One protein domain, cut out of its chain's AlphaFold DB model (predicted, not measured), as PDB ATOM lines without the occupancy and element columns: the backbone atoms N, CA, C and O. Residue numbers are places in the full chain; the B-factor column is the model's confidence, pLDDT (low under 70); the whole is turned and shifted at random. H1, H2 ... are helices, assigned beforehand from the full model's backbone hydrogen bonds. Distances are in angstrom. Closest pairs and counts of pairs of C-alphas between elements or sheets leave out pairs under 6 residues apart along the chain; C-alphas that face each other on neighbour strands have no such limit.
ATOM      1  N   GLU A   3      22.557   1.405   8.895       62.78
ATOM      2  CA  GLU A   3      21.266   1.594   9.578       62.78
ATOM      3  C   GLU A   3      21.110   3.010  10.154       62.78
ATOM      4  O   GLU A   3      20.030   3.592  10.108       62.78
ATOM      5  N   SER A   4      22.204   3.609  10.631       69.75
ATOM      6  CA  SER A   4      22.216   4.934  11.258       69.75
ATOM      7  C   SER A   4      21.681   6.075  10.369       69.75
ATOM      8  O   SER A   4      20.869   6.859  10.864       69.75
ATOM      9  N   PRO A   5      22.063   6.208   9.079       71.19
ATOM     10  CA  PRO A   5      21.515   7.257   8.213       71.19
ATOM     11  C   PRO A   5      20.045   7.025   7.831       71.19
ATOM     12  O   PRO A   5      19.290   7.990   7.741       71.19
ATOM     13  N   LEU A   6      19.611   5.772   7.660       74.12
ATOM     14  CA  LEU A   6      18.205   5.442   7.387       74.12
ATOM     15  C   LEU A   6      17.310   5.796   8.575       74.12
ATOM     16  O   LEU A   6      16.270   6.432   8.417       74.12
ATOM     17  N   VAL A   7      17.762   5.454   9.781       80.38
ATOM     18  CA  VAL A   7      17.082   5.826  11.022       80.38
ATOM     19  C   VAL A   7      17.032   7.351  11.171       80.38
ATOM     20  O   VAL A   7      15.981   7.894  11.501       80.38
ATOM     21  N   ALA A   8      18.115   8.068  10.855       76.12
ATOM     22  CA  ALA A   8      18.134   9.530  10.893       76.12
ATOM     23  C   ALA A   8      17.178  10.175   9.870       76.12
ATOM     24  O   ALA A   8      16.509  11.144  10.219       76.12
ATOM     25  N   VAL A   9      17.053   9.625   8.654       78.56
ATOM     26  CA  VAL A   9      16.088  10.089   7.634       78.56
ATOM     27  C   VAL A   9      14.647  10.005   8.117       78.56
ATOM     28  O   VAL A   9      13.850  10.869   7.773       78.56
ATOM     29  N   VAL A  10      14.305   8.993   8.913       81.12
ATOM     30  CA  VAL A  10      12.943   8.825   9.436       81.12
ATOM     31  C   VAL A  10      12.739   9.638  10.716       81.12
ATOM     32  O   VAL A  10      11.703  10.274  10.893       81.12
ATOM     33  N   LEU A  11      13.734   9.670  11.604       84.12
ATOM     34  CA  LEU A  11      13.627  10.360  12.890       84.12
ATOM     35  C   LEU A  11      13.686  11.885  12.767       84.12
ATOM     36  O   LEU A  11      12.998  12.559  13.528       84.12
ATOM     37  N   LEU A  12      14.462  12.450  11.839       80.38
ATOM     38  CA  LEU A  12      14.570  13.907  11.670       80.38
ATOM     39  C   LEU A  12      13.231  14.575  11.301       80.38
ATOM     40  O   LEU A  12      12.878  15.547  11.968       80.38
ATOM     41  N   PRO A  13      12.446  14.073  10.327       81.94
ATOM     42  CA  PRO A  13      11.105  14.581  10.034       81.94
ATOM     43  C   PRO A  13      10.139  14.433  11.211       81.94
ATOM     44  O   PRO A  13       9.353  15.340  11.470       81.94
ATOM     45  N   ILE A  14      10.216  13.322  11.953       83.81
ATOM     46  CA  ILE A  14       9.376  13.090  13.137       83.81
ATOM     47  C   ILE A  14       9.729  14.091  14.241       83.81
ATOM     48  O   ILE A  14       8.845  14.725  14.810       83.81
ATOM     49  N   LEU A  15      11.018  14.288  14.524       83.94
ATOM     50  CA  LEU A  15      11.492  15.261  15.508       83.94
ATOM     51  C   LEU A  15      11.163  16.695  15.087       83.94
ATOM     52  O   LEU A  15      10.773  17.503  15.928       83.94
ATOM     53  N   TRP A  16      11.272  17.008  13.795       82.94
ATOM     54  CA  TRP A  16      10.845  18.288  13.241       82.94
ATOM     55  C   TRP A  16       9.343  18.514  13.445       82.94
ATOM     56  O   TRP A  16       8.952  19.560  13.960       82.94
ATOM     57  N   PHE A  17       8.513  17.512  13.150       83.38
ATOM     58  CA  PHE A  17       7.069  17.569  13.367       83.38
ATOM     59  C   PHE A  17       6.709  17.743  14.850       83.38
ATOM     60  O   PHE A  17       5.889  18.587  15.195       83.38
ATOM     61  N   VAL A  18       7.374  17.015  15.751       84.81
ATOM     62  CA  VAL A  18       7.196  17.169  17.206       84.81
ATOM     63  C   VAL A  18       7.638  18.560  17.683       84.81
ATOM     64  O   VAL A  18       7.030  19.120  18.595       84.81
ATOM     65  N   SER A  19       8.659  19.155  17.057       81.69
ATOM     66  CA  SER A  19       9.131  20.503  17.400       81.69
ATOM     67  C   SER A  19       8.138  21.615  17.049       81.69
ATOM     68  O   SER A  19       8.204  22.681  17.655       81.69
ATOM     69  N   GLU A  20       7.188  21.366  16.138       80.25
ATOM     70  CA  GLU A  20       6.128  22.321  15.778       80.25
ATOM     71  C   GLU A  20       5.187  22.611  16.961       80.25
ATOM     72  O   GLU A  20       4.606  23.690  17.045       80.25
ATOM     73  N   PHE A  21       5.088  21.682  17.917       86.25
ATOM     74  CA  PHE A  21       4.285  21.830  19.135       86.25
ATOM     75  C   PHE A  21       5.026  22.551  20.277       86.25
ATOM     76  O   PHE A  21       4.505  22.643  21.387       86.25
ATOM     77  N   GLN A  22       6.245  23.044  20.040       82.62
ATOM     78  CA  GLN A  22       7.024  23.813  21.012       82.62
ATOM     79  C   GLN A  22       7.131  25.280  20.569       82.62
ATOM     80  O   GLN A  22       7.461  25.559  19.422       82.62
ATOM     81  N   ASP A  23       6.989  26.239  21.492       82.50
ATOM     82  CA  ASP A  23       7.106  27.689  21.197       82.50
ATOM     83  C   ASP A  23       8.506  28.131  20.714       82.50
ATOM     84  O   ASP A  23       8.737  29.276  20.310       82.50
ATOM     85  N   LYS A  24       9.496  27.236  20.763       80.19
ATOM     86  CA  LYS A  24      10.881  27.542  20.408       80.19
ATOM     87  C   LYS A  24      11.052  27.506  18.887       80.19
ATOM     88  O   LYS A  24      11.224  26.454  18.282       80.19
ATOM     89  N   ARG A  25      11.117  28.689  18.271       79.50
ATOM     90  CA  ARG A  25      11.299  28.881  16.816       79.50
ATOM     91  C   ARG A  25      12.583  28.263  16.237       79.50
ATOM     92  O   ARG A  25      12.592  27.804  15.100       79.50
ATOM     93  N   TRP A  26      13.674  28.276  16.998       83.31
ATOM     94  CA  TRP A  26      14.997  27.822  16.545       83.31
ATOM     95  C   TRP A  26      15.118  26.312  16.271       83.31
ATOM     96  O   TRP A  26      15.573  25.967  15.180       83.31
ATOM     97  N   PRO A  27      14.720  25.400  17.183       81.25
ATOM     98  CA  PRO A  27      14.801  23.959  16.925       81.25
ATOM     99  C   PRO A  27      13.993  23.536  15.696       81.25
ATOM    100  O   PRO A  27      14.470  22.716  14.921       81.25
ATOM    101  N   ARG A  28      12.844  24.168  15.443       78.94
ATOM    102  CA  ARG A  28      12.043  23.941  14.234       78.94
ATOM    103  C   ARG A  28      12.801  24.260  12.942       78.94
ATOM    104  O   ARG A  28      12.734  23.495  11.985       78.94
ATOM    105  N   ILE A  29      13.529  25.377  12.896       83.94
ATOM    106  CA  ILE A  29      14.310  25.760  11.710       83.94
ATOM    107  C   ILE A  29      15.489  24.800  11.516       83.94
ATOM    108  O   ILE A  29      15.702  24.311  10.408       83.94
ATOM    109  N   LEU A  30      16.223  24.488  12.588       85.31
ATOM    110  CA  LEU A  30      17.385  23.597  12.521       85.31
ATOM    111  C   LEU A  30      17.000  22.169  12.120       85.31
ATOM    112  O   LEU A  30      17.661  21.577  11.269       85.31
ATOM    113  N   LEU A  31      15.914  21.632  12.681       82.31
ATOM    114  CA  LEU A  31      15.415  20.300  12.338       82.31
ATOM    115  C   LEU A  31      14.851  20.252  10.914       82.31
ATOM    116  O   LEU A  31      15.075  19.265  10.219       82.31
ATOM    117  N   GLY A  32      14.200  21.322  10.445       79.00
ATOM    118  CA  GLY A  32      13.708  21.410   9.068       79.00
ATOM    119  C   GLY A  32      14.843  21.427   8.042       79.00
ATOM    120  O   GLY A  32      14.825  20.659   7.082       79.00
ATOM    121  N   ILE A  33      15.880  22.241   8.277       87.25
ATOM    122  CA  ILE A  33      17.089  22.260   7.436       87.25
ATOM    123  C   ILE A  33      17.793  20.898   7.485       87.25
ATOM    124  O   ILE A  33      18.193  20.377   6.445       87.25
ATOM    125  N   GLY A  34      17.897  20.296   8.673       83.94
ATOM    126  CA  GLY A  34      18.480  18.968   8.855       83.94
ATOM    127  C   GLY A  34      17.732  17.879   8.084       83.94
ATOM    128  O   GLY A  34      18.365  17.061   7.426       83.94
ATOM    129  N   ALA A  35      16.398  17.894   8.096       80.25
ATOM    130  CA  ALA A  35      15.578  16.928   7.369       80.25
ATOM    131  C   ALA A  35      15.741  17.056   5.842       80.25
ATOM    132  O   ALA A  35      15.927  16.050   5.151       80.25
ATOM    133  N   ILE A  36      15.732  18.285   5.314       85.88
ATOM    134  CA  ILE A  36      15.954  18.544   3.882       85.88
ATOM    135  C   ILE A  36      17.371  18.122   3.476       85.88
ATOM    136  O   ILE A  36      17.543  17.394   2.498       85.88
ATOM    137  N   GLY A  37      18.383  18.525   4.250       86.75
ATOM    138  CA  GLY A  37      19.777  18.166   3.997       86.75
ATOM    139  C   GLY A  37      20.003  16.656   4.023       86.75
ATOM    140  O   GLY A  37      20.661  16.117   3.137       86.75
ATOM    141  N   MET A  38      19.394  15.952   4.979       82.00
ATOM    142  CA  MET A  38      19.505  14.497   5.071       82.00
ATOM    143  C   MET A  38      18.841  13.791   3.882       82.00
ATOM    144  O   MET A  38      19.397  12.835   3.344       82.00
ATOM    145  N   SER A  39      17.692  14.295   3.424       81.88
ATOM    146  CA  SER A  39      17.006  13.767   2.238       81.88
ATOM    147  C   SER A  39      17.873  13.917   0.981       81.88
ATOM    148  O   SER A  39      18.010  12.977   0.200       81.88
ATOM    149  N   TYR A  40      18.526  15.073   0.825       87.06
ATOM    150  CA  TYR A  40      19.460  15.327  -0.275       87.06
ATOM    151  C   TYR A  40      20.707  14.435  -0.219       87.06
ATOM    152  O   TYR A  40      21.136  13.906  -1.246       87.06
ATOM    153  N   LEU A  41      21.276  14.229   0.974       85.12
ATOM    154  CA  LEU A  41      22.432  13.349   1.161       85.12
ATOM    155  C   LEU A  41      22.113  11.906   0.774       85.12
ATOM    156  O   LEU A  41      22.905  11.280   0.074       85.12
ATOM    157  N   VAL A  42      20.951  11.387   1.180       84.00
ATOM    158  CA  VAL A  42      20.547  10.024   0.811       84.00
ATOM    159  C   VAL A  42      20.289   9.908  -0.687       84.00
ATOM    160  O   VAL A  42      20.785   8.966  -1.298       84.00
ATOM    161  N   ALA A  43      19.605  10.875  -1.302       83.81
ATOM    162  CA  ALA A  43      19.412  10.887  -2.751       83.81
ATOM    163  C   ALA A  43      20.752  10.900  -3.511       83.81
ATOM    164  O   ALA A  43      20.937  10.130  -4.450       83.81
ATOM    165  N   SER A  44      21.707  11.719  -3.064       80.56
ATOM    166  CA  SER A  44      23.041  11.808  -3.668       80.56
ATOM    167  C   SER A  44      23.841  10.516  -3.490       80.56
ATOM    168  O   SER A  44      24.501  10.070  -4.423       80.56
ATOM    169  N   ALA A  45      23.764   9.887  -2.315       81.94
ATOM    170  CA  ALA A  45      24.430   8.616  -2.051       81.94
ATOM    171  C   ALA A  45      23.851   7.482  -2.911       81.94
ATOM    172  O   ALA A  45      24.609   6.730  -3.519       81.94
ATOM    173  N   VAL A  46      22.522   7.383  -3.006       82.00
ATOM    174  CA  VAL A  46      21.846   6.380  -3.844       82.00
ATOM    175  C   VAL A  46      22.161   6.606  -5.320       82.00
ATOM    176  O   VAL A  46      22.557   5.660  -5.996       82.00
ATOM    177  N   GLY A  47      22.059   7.845  -5.807       77.00
ATOM    178  CA  GLY A  47      22.409   8.184  -7.188       77.00
ATOM    179  C   GLY A  47      23.880   7.898  -7.503       77.00
ATOM    180  O   GLY A  47      24.189   7.348  -8.556       77.00
ATOM    181  N   GLY A  48      24.785   8.184  -6.563       73.25
ATOM    182  CA  GLY A  48      26.202   7.850  -6.685       73.25
ATOM    183  C   GLY A  48      26.438   6.344  -6.808       73.25
ATOM    184  O   GLY A  48      27.105   5.904  -7.739       73.25
ATOM    185  N   VAL A  49      25.845   5.536  -5.926       75.25
ATOM    186  CA  VAL A  49      25.975   4.070  -5.979       75.25
ATOM    187  C   VAL A  49      25.374   3.495  -7.263       75.25
ATOM    188  O   VAL A  49      25.996   2.632  -7.877       75.25
ATOM    189  N   GLN A  50      24.215   3.993  -7.706       71.94
ATOM    190  CA  GLN A  50      23.618   3.590  -8.985       71.94
ATOM    191  C   GLN A  50      24.547   3.903 -10.159       71.94
ATOM    192  O   GLN A  50      24.826   3.018 -10.960       71.94
ATOM    193  N   SER A  51      25.115   5.113 -10.202       66.44
ATOM    194  CA  SER A  51      26.052   5.498 -11.263       66.44
ATOM    195  C   SER A  51      27.315   4.631 -11.285       66.44
ATOM    196  O   SER A  51      27.801   4.296 -12.358       66.44
ATOM    197  N   LEU A  52      27.825   4.214 -10.119       69.94
ATOM    198  CA  LEU A  52      28.963   3.295 -10.033       69.94
ATOM    199  C   LEU A  52      28.598   1.888 -10.512       69.94
ATOM    200  O   LEU A  52      29.402   1.265 -11.198       69.94
ATOM    201  N   GLY A  53      27.403   1.398 -10.173       71.88
ATOM    202  CA  GLY A  53      26.906   0.105 -10.644       71.88
ATOM    203  C   GLY A  53      26.711   0.079 -12.159       71.88
ATOM    204  O   GLY A  53      27.165  -0.852 -12.817       71.88
ATOM    205  N   ASP A  54      26.120   1.132 -12.722       69.12
ATOM    206  CA  ASP A  54      25.943   1.270 -14.169       69.12
ATOM    207  C   ASP A  54      27.292   1.363 -14.887       69.12
ATOM    208  O   ASP A  54      27.514   0.689 -15.891       69.12
ATOM    209  N   ASN A  55      28.226   2.143 -14.340       72.88
ATOM    210  CA  ASN A  55      29.556   2.288 -14.918       72.88
ATOM    211  C   ASN A  55      30.381   0.995 -14.815       72.88
ATOM    212  O   ASN A  55      31.164   0.705 -15.712       72.88
ATOM    213  N   ALA A  56      30.202   0.201 -13.756       73.50
ATOM    214  CA  ALA A  56      30.831  -1.113 -13.637       73.50
ATOM    215  C   ALA A  56      30.248  -2.116 -14.646       73.50
ATOM    216  O   ALA A  56      31.015  -2.806 -15.312       73.50
ATOM    217  N   TYR A  57      28.918  -2.142 -14.794       73.38
ATOM    218  CA  TYR A  57      28.210  -3.034 -15.716       73.38
ATOM    219  C   TYR A  57      28.610  -2.786 -17.176       73.38
ATOM    220  O   TYR A  57      29.019  -3.703 -17.880       73.38
ATOM    221  N   PHE A  58      28.562  -1.532 -17.639       80.94
ATOM    222  CA  PHE A  58      28.948  -1.215 -19.019       80.94
ATOM    223  C   PHE A  58      30.461  -1.128 -19.212       80.94
ATOM    224  O   PHE A  58      30.943  -1.389 -20.311       80.94
ATOM    225  N   GLY A  59      31.216  -0.755 -18.177       83.44
ATOM    226  CA  GLY A  59      32.652  -0.504 -18.279       83.44
ATOM    227  C   GLY A  59      33.458  -1.750 -18.624       83.44
ATOM    228  O   GLY A  59      34.295  -1.687 -19.520       83.44
ATOM    229  N   ASN A  60      33.181  -2.881 -17.963       85.38
ATOM    230  CA  ASN A  60      33.896  -4.132 -18.230       85.38
ATOM    231  C   ASN A  60      33.593  -4.656 -19.643       85.38
ATOM    232  O   ASN A  60      34.509  -4.805 -20.450       85.38
ATOM    233  N   ALA A  61      32.309  -4.807 -19.978       87.44
ATOM    234  CA  ALA A  61      31.882  -5.248 -21.301       87.44
ATOM    235  C   ALA A  61      32.403  -4.316 -22.416       87.44
ATOM    236  O   ALA A  61      32.950  -4.767 -23.417       87.44
ATOM    237  N   SER A  62      32.348  -2.994 -22.234       89.50
ATOM    238  CA  SER A  62      32.888  -2.066 -23.241       89.50
ATOM    239  C   SER A  62      34.399  -2.220 -23.420       89.50
ATOM    240  O   SER A  62      34.887  -2.163 -24.547       89.50
ATOM    241  N   GLN A  63      35.143  -2.417 -22.326       90.06
ATOM    242  CA  GLN A  63      36.582  -2.658 -22.397       90.06
ATOM    243  C   GLN A  63      36.877  -3.956 -23.157       90.06
ATOM    244  O   GLN A  63      37.667  -3.938 -24.097       90.06
ATOM    245  N   GLN A  64      36.200  -5.052 -22.812       90.44
ATOM    246  CA  GLN A  64      36.372  -6.345 -23.472       90.44
ATOM    247  C   GLN A  64      36.050  -6.278 -24.973       90.44
ATOM    248  O   GLN A  64      36.806  -6.812 -25.792       90.44
ATOM    249  N   LEU A  65      34.971  -5.583 -25.348       93.50
ATOM    250  CA  LEU A  65      34.588  -5.363 -26.741       93.50
ATOM    251  C   LEU A  65      35.685  -4.620 -27.514       93.50
ATOM    252  O   LEU A  65      36.055  -5.037 -28.613       93.50
ATOM    253  N   VAL A  66      36.214  -3.528 -26.950       94.81
ATOM    254  CA  VAL A  66      37.275  -2.727 -27.578       94.81
ATOM    255  C   VAL A  66      38.563  -3.536 -27.701       94.81
ATOM    256  O   VAL A  66      39.102  -3.629 -28.802       94.81
ATOM    257  N   ASP A  67      39.019  -4.162 -26.617       93.62
ATOM    258  CA  ASP A  67      40.270  -4.926 -26.580       93.62
ATOM    259  C   ASP A  67      40.232  -6.098 -27.572       93.62
ATOM    260  O   ASP A  67      41.169  -6.291 -28.351       93.62
ATOM    261  N   THR A  68      39.118  -6.837 -27.617       92.38
ATOM    262  CA  THR A  68      38.929  -7.935 -28.580       92.38
ATOM    263  C   THR A  68      38.927  -7.410 -30.012       92.38
ATOM    264  O   THR A  68      39.613  -7.952 -30.871       92.38
ATOM    265  N   THR A  69      38.192  -6.327 -30.280       93.81
ATOM    266  CA  THR A  69      38.110  -5.743 -31.625       93.81
ATOM    267  C   THR A  69      39.478  -5.284 -32.116       93.81
ATOM    268  O   THR A  69      39.850  -5.587 -33.244       93.81
ATOM    269  N   VAL A  70      40.246  -4.588 -31.274       94.38
ATOM    270  CA  VAL A  70      41.605  -4.146 -31.615       94.38
ATOM    271  C   VAL A  70      42.505  -5.351 -31.876       94.38
ATOM    272  O   VAL A  70      43.129  -5.405 -32.930       94.38
ATOM    273  N   THR A  71      42.495  -6.348 -30.987       94.12
ATOM    274  CA  THR A  71      43.307  -7.570 -31.129       94.12
ATOM    275  C   THR A  71      43.030  -8.287 -32.453       94.12
ATOM    276  O   THR A  71      43.952  -8.697 -33.150       94.12
ATOM    277  N   GLN A  72      41.758  -8.413 -32.836       91.56
ATOM    278  CA  GLN A  72      41.370  -9.105 -34.067       91.56
ATOM    279  C   GLN A  72      41.652  -8.282 -35.328       91.56
ATOM    280  O   GLN A  72      42.027  -8.838 -36.358       91.56
ATOM    281  N   LEU A  73      41.532  -6.954 -35.260       92.25
ATOM    282  CA  LEU A  73      41.950  -6.078 -36.354       92.25
ATOM    283  C   LEU A  73      43.472  -6.111 -36.563       92.25
ATOM    284  O   LEU A  73      43.923  -6.094 -37.704       92.25
ATOM    285  N   GLU A  74      44.259  -6.192 -35.487       93.44
ATOM    286  CA  GLU A  74      45.718  -6.362 -35.558       93.44
ATOM    287  C   GLU A  74      46.126  -7.732 -36.123       93.44
ATOM    288  O   GLU A  74      47.169  -7.842 -36.765       93.44
ATOM    289  N   ALA A  75      45.284  -8.755 -35.946       91.81
ATOM    290  CA  ALA A  75      45.457 -10.095 -36.506       91.81
ATOM    291  C   ALA A  75      44.984 -10.237 -37.972       91.81
ATOM    292  O   ALA A  75      44.926 -11.353 -38.480       91.81
ATOM    293  N   ASP A  76      44.652  -9.131 -38.651       92.94
ATOM    294  CA  ASP A  76      44.130  -9.093 -40.032       92.94
ATOM    295  C   ASP A  76      42.753  -9.782 -40.216       92.94
ATOM    296  O   ASP A  76      42.305 -10.029 -41.333       92.94
ATOM    297  N   ASN A  77      42.004 -10.008 -39.128       93.00
ATOM    298  CA  ASN A  77      40.671 -10.636 -39.142       93.00
ATOM    299  C   ASN A  77      39.529  -9.626 -39.380       93.00
ATOM    300  O   ASN A  77      38.415  -9.773 -38.868       93.00
ATOM    301  N   ALA A  78      39.776  -8.568 -40.159       91.75
ATOM    302  CA  ALA A  78      38.857  -7.433 -40.296       91.75
ATOM    303  C   ALA A  78      37.466  -7.808 -40.844       91.75
ATOM    304  O   ALA A  78      36.459  -7.224 -40.436       91.75
ATOM    305  N   GLU A  79      37.385  -8.792 -41.742       91.88
ATOM    306  CA  GLU A  79      36.108  -9.273 -42.284       91.88
ATOM    307  C   GLU A  79      35.268  -9.996 -41.224       91.88
ATOM    308  O   GLU A  79      34.056  -9.775 -41.137       91.88
ATOM    309  N   GLN A  80      35.912 -10.811 -40.384       89.62
ATOM    310  CA  GLN A  80      35.256 -11.524 -39.291       89.62
ATOM    311  C   GLN A  80      34.807 -10.555 -38.196       89.62
ATOM    312  O   GLN A  80      33.654 -10.604 -37.779       89.62
ATOM    313  N   VAL A  81      35.656  -9.593 -37.824       93.94
ATOM    314  CA  VAL A  81      35.293  -8.492 -36.917       93.94
ATOM    315  C   VAL A  81      34.053  -7.755 -37.412       93.94
ATOM    316  O   VAL A  81      33.101  -7.554 -36.661       93.94
ATOM    317  N   LEU A  82      34.020  -7.384 -38.694       94.12
ATOM    318  CA  LEU A  82      32.875  -6.682 -39.266       94.12
ATOM    319  C   LEU A  82      31.600  -7.536 -39.254       94.12
ATOM    320  O   LEU A  82      30.509  -6.998 -39.058       94.12
ATOM    321  N   LYS A  83      31.719  -8.845 -39.492       95.06
ATOM    322  CA  LYS A  83      30.595  -9.783 -39.422       95.06
ATOM    323  C   LYS A  83      30.041  -9.862 -38.001       95.06
ATOM    324  O   LYS A  83      28.846  -9.646 -37.817       95.06
ATOM    325  N   GLU A  84      30.892 -10.108 -37.013       92.88
ATOM    326  CA  GLU A  84      30.445 -10.303 -35.631       92.88
ATOM    327  C   GLU A  84      29.954  -8.999 -34.988       92.88
ATOM    328  O   GLU A  84      28.962  -9.008 -34.262       92.88
ATOM    329  N   LEU A  85      30.524  -7.843 -35.349       93.75
ATOM    330  CA  LEU A  85      29.984  -6.541 -34.941       93.75
ATOM    331  C   LEU A  85      28.589  -6.269 -35.522       93.75
ATOM    332  O   LEU A  85      27.764  -5.646 -34.854       93.75
ATOM    333  N   LYS A  86      28.296  -6.733 -36.746       94.06
ATOM    334  CA  LYS A  86      26.939  -6.649 -37.310       94.06
ATOM    335  C   LYS A  86      25.971  -7.567 -36.570       94.06
ATOM    336  O   LYS A  86      24.870  -7.133 -36.254       94.06
ATOM    337  N   THR A  87      26.390  -8.787 -36.231       93.25
ATOM    338  CA  THR A  87      25.593  -9.699 -35.396       93.25
ATOM    339  C   THR A  87      25.279  -9.074 -34.033       93.25
ATOM    340  O   THR A  87      24.130  -9.092 -33.596       93.25
ATOM    341  N   LEU A  88      26.281  -8.475 -33.380       92.50
ATOM    342  CA  LEU A  88      26.115  -7.749 -32.119       92.50
ATOM    343  C   LEU A  88      25.127  -6.582 -32.282       92.50
ATOM    344  O   LEU A  88      24.220  -6.425 -31.467       92.50
ATOM    345  N   GLN A  89      25.269  -5.787 -33.348       91.88
ATOM    346  CA  GLN A  89      24.372  -4.669 -33.656       91.88
ATOM    347  C   GLN A  89      22.916  -5.120 -33.837       91.88
ATOM    348  O   GLN A  89      22.014  -4.451 -33.335       91.88
ATOM    349  N   ASP A  90      22.691  -6.234 -34.534       93.50
ATOM    350  CA  ASP A  90      21.352  -6.775 -34.788       93.50
ATOM    351  C   ASP A  90      20.693  -7.325 -33.514       93.50
ATOM    352  O   ASP A  90      19.474  -7.273 -33.373       93.50
ATOM    353  N   LYS A  91      21.483  -7.846 -32.568       89.94
ATOM    354  CA  LYS A  91      20.980  -8.360 -31.284       89.94
ATOM    355  C   LYS A  91      20.792  -7.261 -30.234       89.94
ATOM    356  O   LYS A  91      19.934  -7.380 -29.357       89.94
ATOM    357  N   TYR A  92      21.574  -6.187 -30.303       91.00
ATOM    358  CA  TYR A  92      21.575  -5.137 -29.292       91.00
ATOM    359  C   TYR A  92      20.412  -4.149 -29.475       91.00
ATOM    360  O   TYR A  92      20.493  -3.145 -30.192       91.00
ATOM    361  N   HIS A  93      19.312  -4.411 -28.766       88.12
ATOM    362  CA  HIS A  93      18.113  -3.569 -28.748       88.12
ATOM    363  C   HIS A  93      17.751  -3.118 -27.324       88.12
ATOM    364  O   HIS A  93      16.784  -3.616 -26.737       88.12
ATOM    365  N   PRO A  94      18.513  -2.174 -26.738       85.25
ATOM    366  CA  PRO A  94      18.237  -1.675 -25.398       85.25
ATOM    367  C   PRO A  94      16.893  -0.939 -25.351       85.25
ATOM    368  O   PRO A  94      16.542  -0.162 -26.239       85.25
ATOM    369  N   THR A  95      16.150  -1.154 -24.271       82.75
ATOM    370  CA  THR A  95      14.930  -0.409 -23.943       82.75
ATOM    371  C   THR A  95      15.083   0.239 -22.570       82.75
ATOM    372  O   THR A  95      16.031  -0.035 -21.839       82.75
ATOM    373  N   TYR A  96      14.151   1.112 -22.186       65.75
ATOM    374  CA  TYR A  96      14.186   1.727 -20.855       65.75
ATOM    375  C   TYR A  96      14.092   0.686 -19.722       65.75
ATOM    376  O   TYR A  96      14.655   0.885 -18.649       65.75
ATOM    377  N   GLU A  97      13.401  -0.430 -19.974       71.81
ATOM    378  CA  GLU A  97      13.168  -1.495 -18.994       71.81
ATOM    379  C   GLU A  97      14.184  -2.643 -19.095       71.81
ATOM    380  O   GLU A  97      14.345  -3.395 -18.136       71.81
ATOM    381  N   ASN A  98      14.888  -2.776 -20.224       77.12
ATOM    382  CA  ASN A  98      15.836  -3.861 -20.465       77.12
ATOM    383  C   ASN A  98      17.162  -3.338 -21.039       77.12
ATOM    384  O   ASN A  98      17.186  -2.677 -22.077       77.12
ATOM    385  N   ARG A  99      18.274  -3.714 -20.399       75.00
ATOM    386  CA  ARG A  99      19.652  -3.404 -20.820       75.00
ATOM    387  C   ARG A  99      20.171  -4.320 -21.943       75.00
ATOM    388  O   ARG A  99      21.357  -4.260 -22.255       75.00
ATOM    389  N   ALA A 100      19.282  -5.124 -22.534       78.75
ATOM    390  CA  ALA A 100      19.516  -6.014 -23.674       78.75
ATOM    391  C   ALA A 100      20.723  -6.941 -23.488       78.75
ATOM    392  O   ALA A 100      21.462  -7.164 -24.439       78.75
ATOM    393  N   ASP A 101      20.936  -7.397 -22.248       84.19
ATOM    394  CA  ASP A 101      21.969  -8.369 -21.874       84.19
ATOM    395  C   ASP A 101      23.350  -8.048 -22.480       84.19
ATOM    396  O   ASP A 101      24.072  -8.913 -22.960       84.19
ATOM    397  N   TYR A 102      23.714  -6.756 -22.476       87.81
ATOM    398  CA  TYR A 102      24.920  -6.241 -23.139       87.81
ATOM    399  C   TYR A 102      26.210  -6.993 -22.774       87.81
ATOM    400  O   TYR A 102      27.044  -7.219 -23.643       87.81
ATOM    401  N   GLU A 103      26.367  -7.377 -21.505       87.31
ATOM    402  CA  GLU A 103      27.527  -8.140 -21.032       87.31
ATOM    403  C   GLU A 103      27.607  -9.522 -21.702       87.31
ATOM    404  O   GLU A 103      28.661  -9.885 -22.211       87.31
ATOM    405  N   GLU A 104      26.479 -10.229 -21.811       87.81
ATOM    406  CA  GLU A 104      26.388 -11.537 -22.475       87.81
ATOM    407  C   GLU A 104      26.631 -11.422 -23.987       87.81
ATOM    408  O   GLU A 104      27.350 -12.232 -24.568       87.81
ATOM    409  N   LEU A 105      26.099 -10.376 -24.631       91.62
ATOM    410  CA  LEU A 105      26.326 -10.132 -26.060       91.62
ATOM    411  C   LEU A 105      27.799  -9.841 -26.378       91.62
ATOM    412  O   LEU A 105      28.311 -10.290 -27.405       91.62
ATOM    413  N   VAL A 106      28.483  -9.081 -25.519       91.75
ATOM    414  CA  VAL A 106      29.923  -8.841 -25.664       91.75
ATOM    415  C   VAL A 106      30.717 -10.116 -25.399       91.75
ATOM    416  O   VAL A 106      31.670 -10.388 -26.127       91.75
ATOM    417  N   GLU A 107      30.332 -10.906 -24.399       90.81
ATOM    418  CA  GLU A 107      30.985 -12.182 -24.120       90.81
ATOM    419  C   GLU A 107      30.865 -13.138 -25.318       90.81
ATOM    420  O   GLU A 107      31.874 -13.699 -25.746       90.81
ATOM    421  N   GLU A 108      29.679 -13.256 -25.928       90.06
ATOM    422  CA  GLU A 108      29.453 -14.044 -27.149       90.06
ATOM    423  C   GLU A 108      30.336 -13.546 -28.307       90.06
ATOM    424  O   GLU A 108      30.991 -14.340 -28.987       90.06
ATOM    425  N   TYR A 109      30.417 -12.223 -28.498       92.50
ATOM    426  CA  TYR A 109      31.314 -11.618 -29.483       92.50
ATOM    427  C   TYR A 109      32.773 -12.014 -29.229       92.50
ATOM    428  O   TYR A 109      33.451 -12.457 -30.152       92.50
ATOM    429  N   SER A 110      33.258 -11.920 -27.990       90.75
ATOM    430  CA  SER A 110      34.632 -12.294 -27.647       90.75
ATOM    431  C   SER A 110      34.911 -13.786 -27.824       90.75
ATOM    432  O   SER A 110      35.988 -14.151 -28.299       90.75
ATOM    433  N   GLN A 111      33.951 -14.647 -27.492       90.19
ATOM    434  CA  GLN A 111      34.081 -16.096 -27.643       90.19
ATOM    435  C   GLN A 111      34.121 -16.539 -29.109       90.19
ATOM    436  O   GLN A 111      34.878 -17.456 -29.429       90.19
ATOM    437  N   SER A 112      33.422 -15.844 -30.014       88.25
ATOM    438  CA  SER A 112      33.411 -16.183 -31.447       88.25
ATOM    439  C   SER A 112      34.795 -16.174 -32.114       88.25
ATOM    440  O   SER A 112      34.986 -16.819 -33.141       88.25
ATOM    441  N   PHE A 113      35.779 -15.490 -31.518       85.94
ATOM    442  CA  PHE A 113      37.167 -15.479 -31.988       85.94
ATOM    443  C   PHE A 113      38.079 -16.452 -31.227       85.94
ATOM    444  O   PHE A 113      39.177 -16.761 -31.690       85.94
ATOM    445  N   ALA A 114      37.654 -16.926 -30.053       78.75
ATOM    446  CA  ALA A 114      38.389 -17.922 -29.277       78.75
ATOM    447  C   ALA A 114      38.232 -19.329 -29.876       78.75
ATOM    448  O   ALA A 114      39.167 -20.125 -29.815       78.75
ATOM    449  N   GLU A 115      37.080 -19.622 -30.485       64.19
ATOM    450  CA  GLU A 115      36.811 -20.904 -31.149       64.19
ATOM    451  C   GLU A 115      37.565 -21.074 -32.483       64.19
ATOM    452  O   GLU A 115      37.837 -22.206 -32.880       64.19
ATOM    453  N   ASP A 116      37.971 -19.978 -33.136       55.53
ATOM    454  CA  ASP A 116      38.706 -19.992 -34.414       55.53
ATOM    455  C   ASP A 116      40.240 -20.001 -34.263       55.53
ATOM    456  O   ASP A 116      40.961 -20.046 -35.260       55.53
TER     457      ASP A 116
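AT A GLANCE: This is residues 3 to 116 of the 129 residues of an uncharacterized protein of Aeoliella mucimassa (UniProt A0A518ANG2). One very long helix, H2, makes the long axis of a rod; H1 folds back along its beginning at one end, and the short H3 and H4 fold back on its last part at the other end. Between these two groups residues 43 to 56 of H2 stand free. The printed part has 114 residues with four named helices, H1 to H4 in chain order, and no named strand; the class is all helix. The whole is extended, with a radius of gyration of the C-alphas of 25.4 A and spans of 80 by 24 by 19 A.

HOW THE PARTS SIT: H1, residues 3 to 19, and H2, residues 25 to 74, form a helical hairpin: they touch, the closest C-alphas being those of Trp 16 and Leu 31, 5.1 A apart, at a shallow tilt of 29 degrees, opposite ways. H2 touches H1 with residues 27 to 42 alone. H3, residues 78 to 91, touches H2 at a steep tilt of 39 degrees, opposite ways, as a second hairpin; the closest C-alphas are those of Thr 69 and Val 81, 6.6 A apart. H4, residues 102 to 114, forms a hairpin with H3 at a shallow tilt of 27 degrees, the C-alphas of Glu 84 and Tyr 109 coming closest at 6.3 A. H4 also touches H2, the same way at 20 degrees, closest at the C-alphas of Ala 61 and Glu 103, 5.2 A. H2, H3 and H4 are an up and down bundle, each helix running against the one before. H1 is apart from H3 and H4. Every O i to N i+4 pair is within hydrogen-bond range in H3, against 11 of 13 in H1, 45 of 46 in H2 and 7 of 9 in H4.

IN THESE COORDINATES: H1 begins at C-alpha 3, (21.266, 1.594, 9.578), and has a kink of 30 degrees near residue 10. H2 measures 71.9 A from C-alpha 25 to C-alpha 74, H1 23.8 A, H3 20.0 A and H4 18.9 A. H4 ends at C-alpha 114, (38.389, -17.922, -29.277).

THE WHOLE: The C-alphas of Asp 23 and Asp 76, 80.5 A apart, are the two farthest apart. The printed part has no cut and no long link. The pLDDT is under 70 at residues 3 to 4, 51 to 52, 54, 96 and 115 to 116.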